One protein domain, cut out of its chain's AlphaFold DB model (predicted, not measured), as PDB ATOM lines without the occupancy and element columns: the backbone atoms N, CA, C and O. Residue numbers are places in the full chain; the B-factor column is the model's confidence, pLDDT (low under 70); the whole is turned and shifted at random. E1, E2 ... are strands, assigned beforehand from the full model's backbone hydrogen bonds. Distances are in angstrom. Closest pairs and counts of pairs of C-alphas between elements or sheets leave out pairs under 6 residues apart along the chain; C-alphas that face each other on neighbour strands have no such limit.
ATOM      1  N   LEU A  99     204.489  58.375  53.464       88.19
ATOM      2  CA  LEU A  99     204.268  57.923  52.083       88.19
ATOM      3  C   LEU A  99     204.768  56.495  51.820       88.19
ATOM      4  O   LEU A  99     204.367  55.864  50.845       88.19
ATOM      5  N   ARG A 100     205.695  55.994  52.645       91.12
ATOM      6  CA  ARG A 100     206.319  54.676  52.474       91.12
ATOM      7  C   ARG A 100     205.792  53.699  53.513       91.12
ATOM      8  O   ARG A 100     205.705  54.036  54.694       91.12
ATOM      9  N   LEU A 101     205.503  52.482  53.058       90.94
ATOM     10  CA  LEU A 101     205.148  51.377  53.938       90.94
ATOM     11  C   LEU A 101     206.343  50.981  54.825       90.94
ATOM     12  O   LEU A 101     207.498  51.141  54.421       90.94
ATOM     13  N   PRO A 102     206.087  50.448  56.028       88.88
ATOM     14  CA  PRO A 102     207.123  49.896  56.889       88.88
ATOM     15  C   PRO A 102     207.791  48.662  56.282       88.88
ATOM     16  O   PRO A 102     207.159  47.876  55.582       88.88
ATOM     17  N   HIS A 103     209.057  48.444  56.632       90.62
ATOM     18  CA  HIS A 103     209.871  47.359  56.074       90.62
ATOM     19  C   HIS A 103     209.906  46.083  56.936       90.62
ATOM     20  O   HIS A 103     210.582  45.128  56.571       90.62
ATOM     21  N   PHE A 104     209.197  46.031  58.073       87.44
ATOM     22  CA  PHE A 104     209.211  44.858  58.967       87.44
ATOM     23  C   PHE A 104     208.457  43.644  58.402       87.44
ATOM     24  O   PHE A 104     208.520  42.555  58.972       87.44
ATOM     25  N   ALA A 105     207.735  43.814  57.296       86.00
ATOM     26  CA  ALA A 105     206.963  42.778  56.634       86.00
ATOM     27  C   ALA A 105     207.232  42.824  55.127       86.00
ATOM     28  O   ALA A 105     207.170  43.888  54.511       86.00
ATOM     29  N   LYS A 106     207.524  41.666  54.530       87.69
ATOM     30  CA  LYS A 106     207.758  41.525  53.091       87.69
ATOM     31  C   LYS A 106     206.730  40.562  52.491       87.69
ATOM     32  O   LYS A 106     206.760  39.378  52.839       87.69
ATOM     33  N   PRO A 107     205.825  41.022  51.610       90.44
ATOM     34  CA  PRO A 107     204.905  40.128  50.920       90.44
ATOM     35  C   PRO A 107     205.667  39.248  49.921       90.44
ATOM     36  O   PRO A 107     206.626  39.697  49.291       90.44
ATOM     37  N   SER A 108     205.251  37.992  49.786       88.00
ATOM     38  CA  SER A 108     205.842  37.015  48.865       88.00
ATOM     39  C   SER A 108     204.871  36.527  47.793       88.00
ATOM     40  O   SER A 108     205.312  36.195  46.694       88.00
ATOM     41  N   ARG A 109     203.563  36.493  48.076       86.94
ATOM     42  CA  ARG A 109     202.532  36.064  47.122       86.94
ATOM     43  C   ARG A 109     201.195  36.730  47.424       86.94
ATOM     44  O   ARG A 109     200.844  36.883  48.590       86.94
ATOM     45  N   TYR A 110     200.464  37.063  46.366       87.06
ATOM     46  CA  TYR A 110     199.080  37.518  46.417       87.06
ATOM     47  C   TYR A 110     198.207  36.541  45.638       87.06
ATOM     48  O   TYR A 110     198.517  36.243  44.486       87.06
ATOM     49  N   ASP A 111     197.116  36.096  46.248       84.62
ATOM     50  CA  ASP A 111     196.024  35.424  45.550       84.62
ATOM     51  C   ASP A 111     194.815  36.370  45.570       84.62
ATOM     52  O   ASP A 111     194.310  36.739  46.634       84.62
ATOM     53  N   LEU A 112     194.403  36.827  44.385       88.56
ATOM     54  CA  LEU A 112     193.369  37.842  44.193       88.56
ATOM     55  C   LEU A 112     192.162  37.218  43.498       88.56
ATOM     56  O   LEU A 112     192.281  36.708  42.385       88.56
ATOM     57  N   HIS A 113     190.993  37.311  44.124       85.06
ATOM     58  CA  HIS A 113     189.732  36.892  43.523       85.06
ATOM     59  C   HIS A 113     188.727  38.029  43.625       85.06
ATOM     60  O   HIS A 113     188.321  38.393  44.724       85.06
ATOM     61  N   PHE A 114     188.300  38.569  42.489       88.56
ATOM     62  CA  PHE A 114     187.290  39.621  42.430       88.56
ATOM     63  C   PHE A 114     186.145  39.231  41.493       88.56
ATOM     64  O   PHE A 114     186.311  38.459  40.550       88.56
ATOM     65  N   ARG A 115     184.965  39.763  41.791       86.12
ATOM     66  CA  ARG A 115     183.708  39.608  41.068       86.12
ATOM     67  C   ARG A 115     183.253  41.007  40.655       86.12
ATOM     68  O   ARG A 115     182.740  41.731  41.512       86.12
ATOM     69  N   PRO A 116     183.509  41.416  39.403       87.62
ATOM     70  CA  PRO A 116     183.054  42.703  38.907       87.62
ATOM     71  C   PRO A 116     181.546  42.667  38.637       87.62
ATOM     72  O   PRO A 116     181.027  41.688  38.101       87.62
ATOM     73  N   ASP A 117     180.870  43.758  38.970       85.69
ATOM     74  CA  ASP A 117     179.494  44.047  38.593       85.69
ATOM     75  C   ASP A 117     179.496  45.197  37.584       85.69
ATOM     76  O   ASP A 117     179.794  46.348  37.911       85.69
ATOM     77  N   LEU A 118     179.188  44.871  36.330       92.94
ATOM     78  CA  LEU A 118     179.210  45.838  35.234       92.94
ATOM     79  C   LEU A 118     177.913  46.651  35.129       92.94
ATOM     80  O   LEU A 118     177.892  47.645  34.412       92.94
ATOM     81  N   VAL A 119     176.845  46.250  35.828       94.88
ATOM     82  CA  VAL A 119     175.575  46.992  35.865       94.88
ATOM     83  C   VAL A 119     175.682  48.138  36.864       94.88
ATOM     84  O   VAL A 119     175.292  49.265  36.566       94.88
ATOM     85  N   PHE A 120     176.251  47.857  38.037       87.69
ATOM     86  CA  PHE A 120     176.426  48.834  39.113       87.69
ATOM     87  C   PHE A 120     177.829  49.455  39.162       87.69
ATOM     88  O   PHE A 120     178.107  50.247  40.062       87.69
ATOM     89  N   PHE A 121     178.707  49.107  38.215       86.25
ATOM     90  CA  PHE A 121     180.098  49.575  38.128       86.25
ATOM     91  C   PHE A 121     180.877  49.411  39.441       86.25
ATOM     92  O   PHE A 121     181.628  50.297  39.854       86.25
ATOM     93  N   ASN A 122     180.695  48.274  40.111       88.38
ATOM     94  CA  ASN A 122     181.362  47.961  41.370       88.38
ATOM     95  C   ASN A 122     182.075  46.606  41.294       88.38
ATOM     96  O   ASN A 122     182.056  45.921  40.273       88.38
ATOM     97  N   PHE A 123     182.752  46.225  42.372       89.12
ATOM     98  CA  PHE A 123     183.300  44.886  42.505       89.12
ATOM     99  C   PHE A 123     183.316  44.451  43.966       89.12
ATOM    100  O   PHE A 123     183.367  45.266  44.886       89.12
ATOM    101  N   SER A 124     183.320  43.139  44.167       87.50
ATOM    102  CA  SER A 124     183.569  42.501  45.462       87.50
ATOM    103  C   SER A 124     184.671  41.462  45.312       87.50
ATOM    104  O   SER A 124     184.959  41.023  44.201       87.50
ATOM    105  N   GLY A 125     185.321  41.051  46.395       88.69
ATOM    106  CA  GLY A 125     186.394  40.073  46.281       88.69
ATOM    107  C   GLY A 125     187.071  39.729  47.590       88.69
ATOM    108  O   GLY A 125     186.746  40.272  48.642       88.69
ATOM    109  N   VAL A 126     188.032  38.817  47.493       89.69
ATOM    110  CA  VAL A 126     188.904  38.392  48.584       89.69
ATOM    111  C   VAL A 126     190.359  38.444  48.134       89.69
ATOM    112  O   VAL A 126     190.682  38.212  46.965       89.69
ATOM    113  N   VAL A 127     191.238  38.742  49.085       90.88
ATOM    114  CA  VAL A 127     192.682  38.816  48.878       90.88
ATOM    115  C   VAL A 127     193.368  37.984  49.950       90.88
ATOM    116  O   VAL A 127     193.168  38.225  51.138       90.88
ATOM    117  N   ALA A 128     194.202  37.032  49.536       90.44
ATOM    118  CA  ALA A 128     195.129  36.345  50.428       90.44
ATOM    119  C   ALA A 128     196.553  36.838  50.158       90.44
ATOM    120  O   ALA A 128     196.979  36.927  49.005       90.44
ATOM    121  N   ILE A 129     197.289  37.171  51.221       89.88
ATOM    122  CA  ILE A 129     198.652  37.699  51.128       89.88
ATOM    123  C   ILE A 129     199.571  36.828  51.974       89.88
ATOM    124  O   ILE A 129     199.451  36.793  53.199       89.88
ATOM    125  N   ASN A 130     200.538  36.177  51.337       89.81
ATOM    126  CA  ASN A 130     201.631  35.543  52.058       89.81
ATOM    127  C   ASN A 130     202.651  36.617  52.425       89.81
ATOM    128  O   ASN A 130     203.178  37.306  51.551       89.81
ATOM    129  N   VAL A 131     202.937  36.754  53.717       87.31
ATOM    130  CA  VAL A 131     203.834  37.785  54.247       87.31
ATOM    131  C   VAL A 131     204.901  37.138  55.118       87.31
ATOM    132  O   VAL A 131     204.599  36.359  56.018       87.31
ATOM    133  N   THR A 132     206.160  37.485  54.863       89.06
ATOM    134  CA  THR A 132     207.284  37.144  55.740       89.06
ATOM    135  C   THR A 132     207.516  38.290  56.716       89.06
ATOM    136  O   THR A 132     207.733  39.428  56.294       89.06
ATOM    137  N   ILE A 133     207.479  37.999  58.015       87.56
ATOM    138  CA  ILE A 133     207.737  38.982  59.071       87.56
ATOM    139  C   ILE A 133     209.237  39.002  59.364       87.56
ATOM    140  O   ILE A 133     209.797  38.013  59.830       87.56
ATOM    141  N   LEU A 134     209.885  40.123  59.053       88.44
ATOM    142  CA  LEU A 134     211.329  40.328  59.206       88.44
ATOM    143  C   LEU A 134     211.695  40.862  60.592       88.44
ATOM    144  O   LEU A 134     212.839  40.746  61.023       88.44
ATOM    145  N   SER A 135     210.748  41.483  61.294       83.81
ATOM    146  CA  SER A 135     210.940  41.971  62.662       83.81
ATOM    147  C   SER A 135     209.634  41.849  63.449       83.81
ATOM    148  O   SER A 135     208.573  42.067  62.858       83.81
ATOM    149  N   PRO A 136     209.678  41.496  64.751       82.19
ATOM    150  CA  PRO A 136     208.477  41.348  65.568       82.19
ATOM    151  C   PRO A 136     207.594  42.596  65.490       82.19
ATOM    152  O   PRO A 136     208.067  43.706  65.714       82.19
ATOM    153  N   SER A 137     206.317  42.409  65.158       80.25
ATOM    154  CA  SER A 137     205.348  43.496  65.029       80.25
ATOM    155  C   SER A 137     203.970  43.034  65.488       80.25
ATOM    156  O   SER A 137     203.616  41.863  65.352       80.25
ATOM    157  N   ARG A 138     203.186  43.974  66.022       82.69
ATOM    158  CA  ARG A 138     201.804  43.751  66.474       82.69
ATOM    159  C   ARG A 138     200.747  44.191  65.463       82.69
ATOM    160  O   ARG A 138     199.564  43.995  65.713       82.69
ATOM    161  N   PHE A 139     201.165  44.798  64.359       84.81
ATOM    162  CA  PHE A 139     200.289  45.310  63.311       84.81
ATOM    163  C   PHE A 139     200.920  45.050  61.940       84.81
ATOM    164  O   PHE A 139     202.142  45.029  61.782       84.81
ATOM    165  N   LEU A 140     200.073  44.887  60.929       87.00
ATOM    166  CA  LEU A 140     200.468  44.979  59.530       87.00
ATOM    167  C   LEU A 140     199.968  46.306  58.977       87.00
ATOM    168  O   LEU A 140     198.854  46.731  59.264       87.00
ATOM    169  N   VAL A 141     200.814  46.956  58.189       89.25
ATOM    170  CA  VAL A 141     200.506  48.226  57.539       89.25
ATOM    171  C   VAL A 141     200.426  47.970  56.043       89.25
ATOM    172  O   VAL A 141     201.399  47.515  55.444       89.25
ATOM    173  N   LEU A 142     199.262  48.243  55.456       89.88
ATOM    174  CA  LEU A 142     198.961  48.026  54.042       89.88
ATOM    175  C   LEU A 142     198.380  49.302  53.427       89.88
ATOM    176  O   LEU A 142     197.806  50.134  54.131       89.88
ATOM    177  N   ASN A 143     198.515  49.430  52.108       88.56
ATOM    178  CA  ASN A 143     197.836  50.473  51.349       88.56
ATOM    179  C   ASN A 143     196.428  50.014  50.977       88.56
ATOM    180  O   ASN A 143     196.248  48.909  50.466       88.56
ATOM    181  N   VAL A 144     195.462  50.903  51.178       84.94
ATOM    182  CA  VAL A 144     194.074  50.745  50.747       84.94
ATOM    183  C   VAL A 144     193.601  52.101  50.237       84.94
ATOM    184  O   VAL A 144     193.812  53.110  50.906       84.94
ATOM    185  N   VAL A 145     192.988  52.130  49.055       83.31
ATOM    186  CA  VAL A 145     192.386  53.331  48.469       83.31
ATOM    187  C   VAL A 145     191.021  52.960  47.916       83.31
ATOM    188  O   VAL A 145     190.913  51.990  47.176       83.31
ATOM    189  N   GLU A 146     189.986  53.694  48.325       86.31
ATOM    190  CA  GLU A 146     188.611  53.522  47.826       86.31
ATOM    191  C   GLU A 146     188.042  52.090  47.965       86.31
ATOM    192  O   GLU A 146     187.142  51.701  47.227       86.31
ATOM    193  N   LEU A 147     188.522  51.306  48.943       86.81
ATOM    194  CA  LEU A 147     187.965  49.988  49.277       86.81
ATOM    195  C   LEU A 147     187.301  50.005  50.650       86.81
ATOM    196  O   LEU A 147     187.838  50.561  51.610       86.81
ATOM    197  N   ILE A 148     186.174  49.308  50.747       88.50
ATOM    198  CA  ILE A 148     185.536  48.971  52.017       88.50
ATOM    199  C   ILE A 148     186.020  47.576  52.412       88.50
ATOM    200  O   ILE A 148     185.862  46.623  51.652       88.50
ATOM    201  N   VAL A 149     186.617  47.464  53.598       85.25
ATOM    202  CA  VAL A 149     187.057  46.188  54.172       85.25
ATOM    203  C   VAL A 149     186.193  45.897  55.386       85.25
ATOM    204  O   VAL A 149     186.151  46.699  56.316       85.25
ATOM    205  N   ASP A 150     185.515  44.751  55.384       87.00
ATOM    206  CA  ASP A 150     184.792  44.270  56.556       87.00
ATOM    207  C   ASP A 150     185.805  43.758  57.598       87.00
ATOM    208  O   ASP A 150     186.536  42.806  57.303       87.00
ATOM    209  N   PRO A 151     185.878  44.332  58.814       86.00
ATOM    210  CA  PRO A 151     186.776  43.846  59.858       86.00
ATOM    211  C   PRO A 151     186.563  42.368  60.207       86.00
ATOM    212  O   PRO A 151     187.520  41.695  60.582       86.00
ATOM    213  N   ALA A 152     185.340  41.848  60.053       86.12
ATOM    214  CA  ALA A 152     185.031  40.440  60.294       86.12
ATOM    215  C   ALA A 152     185.586  39.501  59.206       86.12
ATOM    216  O   ALA A 152     185.670  38.295  59.423       86.12
ATOM    217  N   SER A 153     185.990  40.039  58.050       84.44
ATOM    218  CA  SER A 153     186.579  39.267  56.945       84.44
ATOM    219  C   SER A 153     188.094  39.053  57.071       84.44
ATOM    220  O   SER A 153     188.693  38.363  56.245       84.44
ATOM    221  N   ILE A 154     188.726  39.641  58.092       90.12
ATOM    222  CA  ILE A 154     190.173  39.572  58.299       90.12
ATOM    223  C   ILE A 154     190.507  38.350  59.156       90.12
ATOM    224  O   ILE A 154     190.139  38.280  60.326       90.12
TER     225      ILE A 154
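This is residues 99 to 154 of the 166 residues of an uncharacterized protein of Hordeum vulgare subsp. vulgare (UniProt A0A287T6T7). One long, bowed hairpin of two strands, E1 and E2, makes the length of the domain, and residues 134 to 154, with no named element, fold back over the hollow side of the bow as a long loop. The tip of the hairpin, residues 117 to 122, sticks out free of the rest. The printed part has 56 residues, with no named helix and two named strands, E1 then E2, antiparallel in one sheet. The class is all strand, though under half of the residues, 25 of 56, are in named elements. The whole is loose, with a radius of gyration of the C-alphas of 14.0 A, and elongated, spanning 44 by 23 by 22 A.

E1, residues 105 to 117, is the longest strand by residues and measures 32.9 A from its first C-alpha at (206.963, 42.778, 56.634) to its last at (179.494, 44.047, 38.593). It bends by 72 degrees at residue 108. E2, residues 122 to 133, measures 33.0 A and ends with C-alpha 133 at (207.737, 38.982, 59.071).

E1 and E2 are antiparallel neighbours and form a hairpin, with 168 degrees between their N-to-C directions. C-alphas 114 and 125 face each other at 4.0 A, and C-alphas 105 and 133 at 4.6 A. N 115 and O 124 are within hydrogen-bond range at 2.7 A, as are N 132 and O 106 at 2.8 A.

The two C-alphas farthest apart are those of Val 119 and Pro 136, 44.7 A. The link from E1 to E2 is tight, with 4 residues between the strands. The printed part has no cut. Its mean pLDDT is 87.6, and no printed residue is under 70.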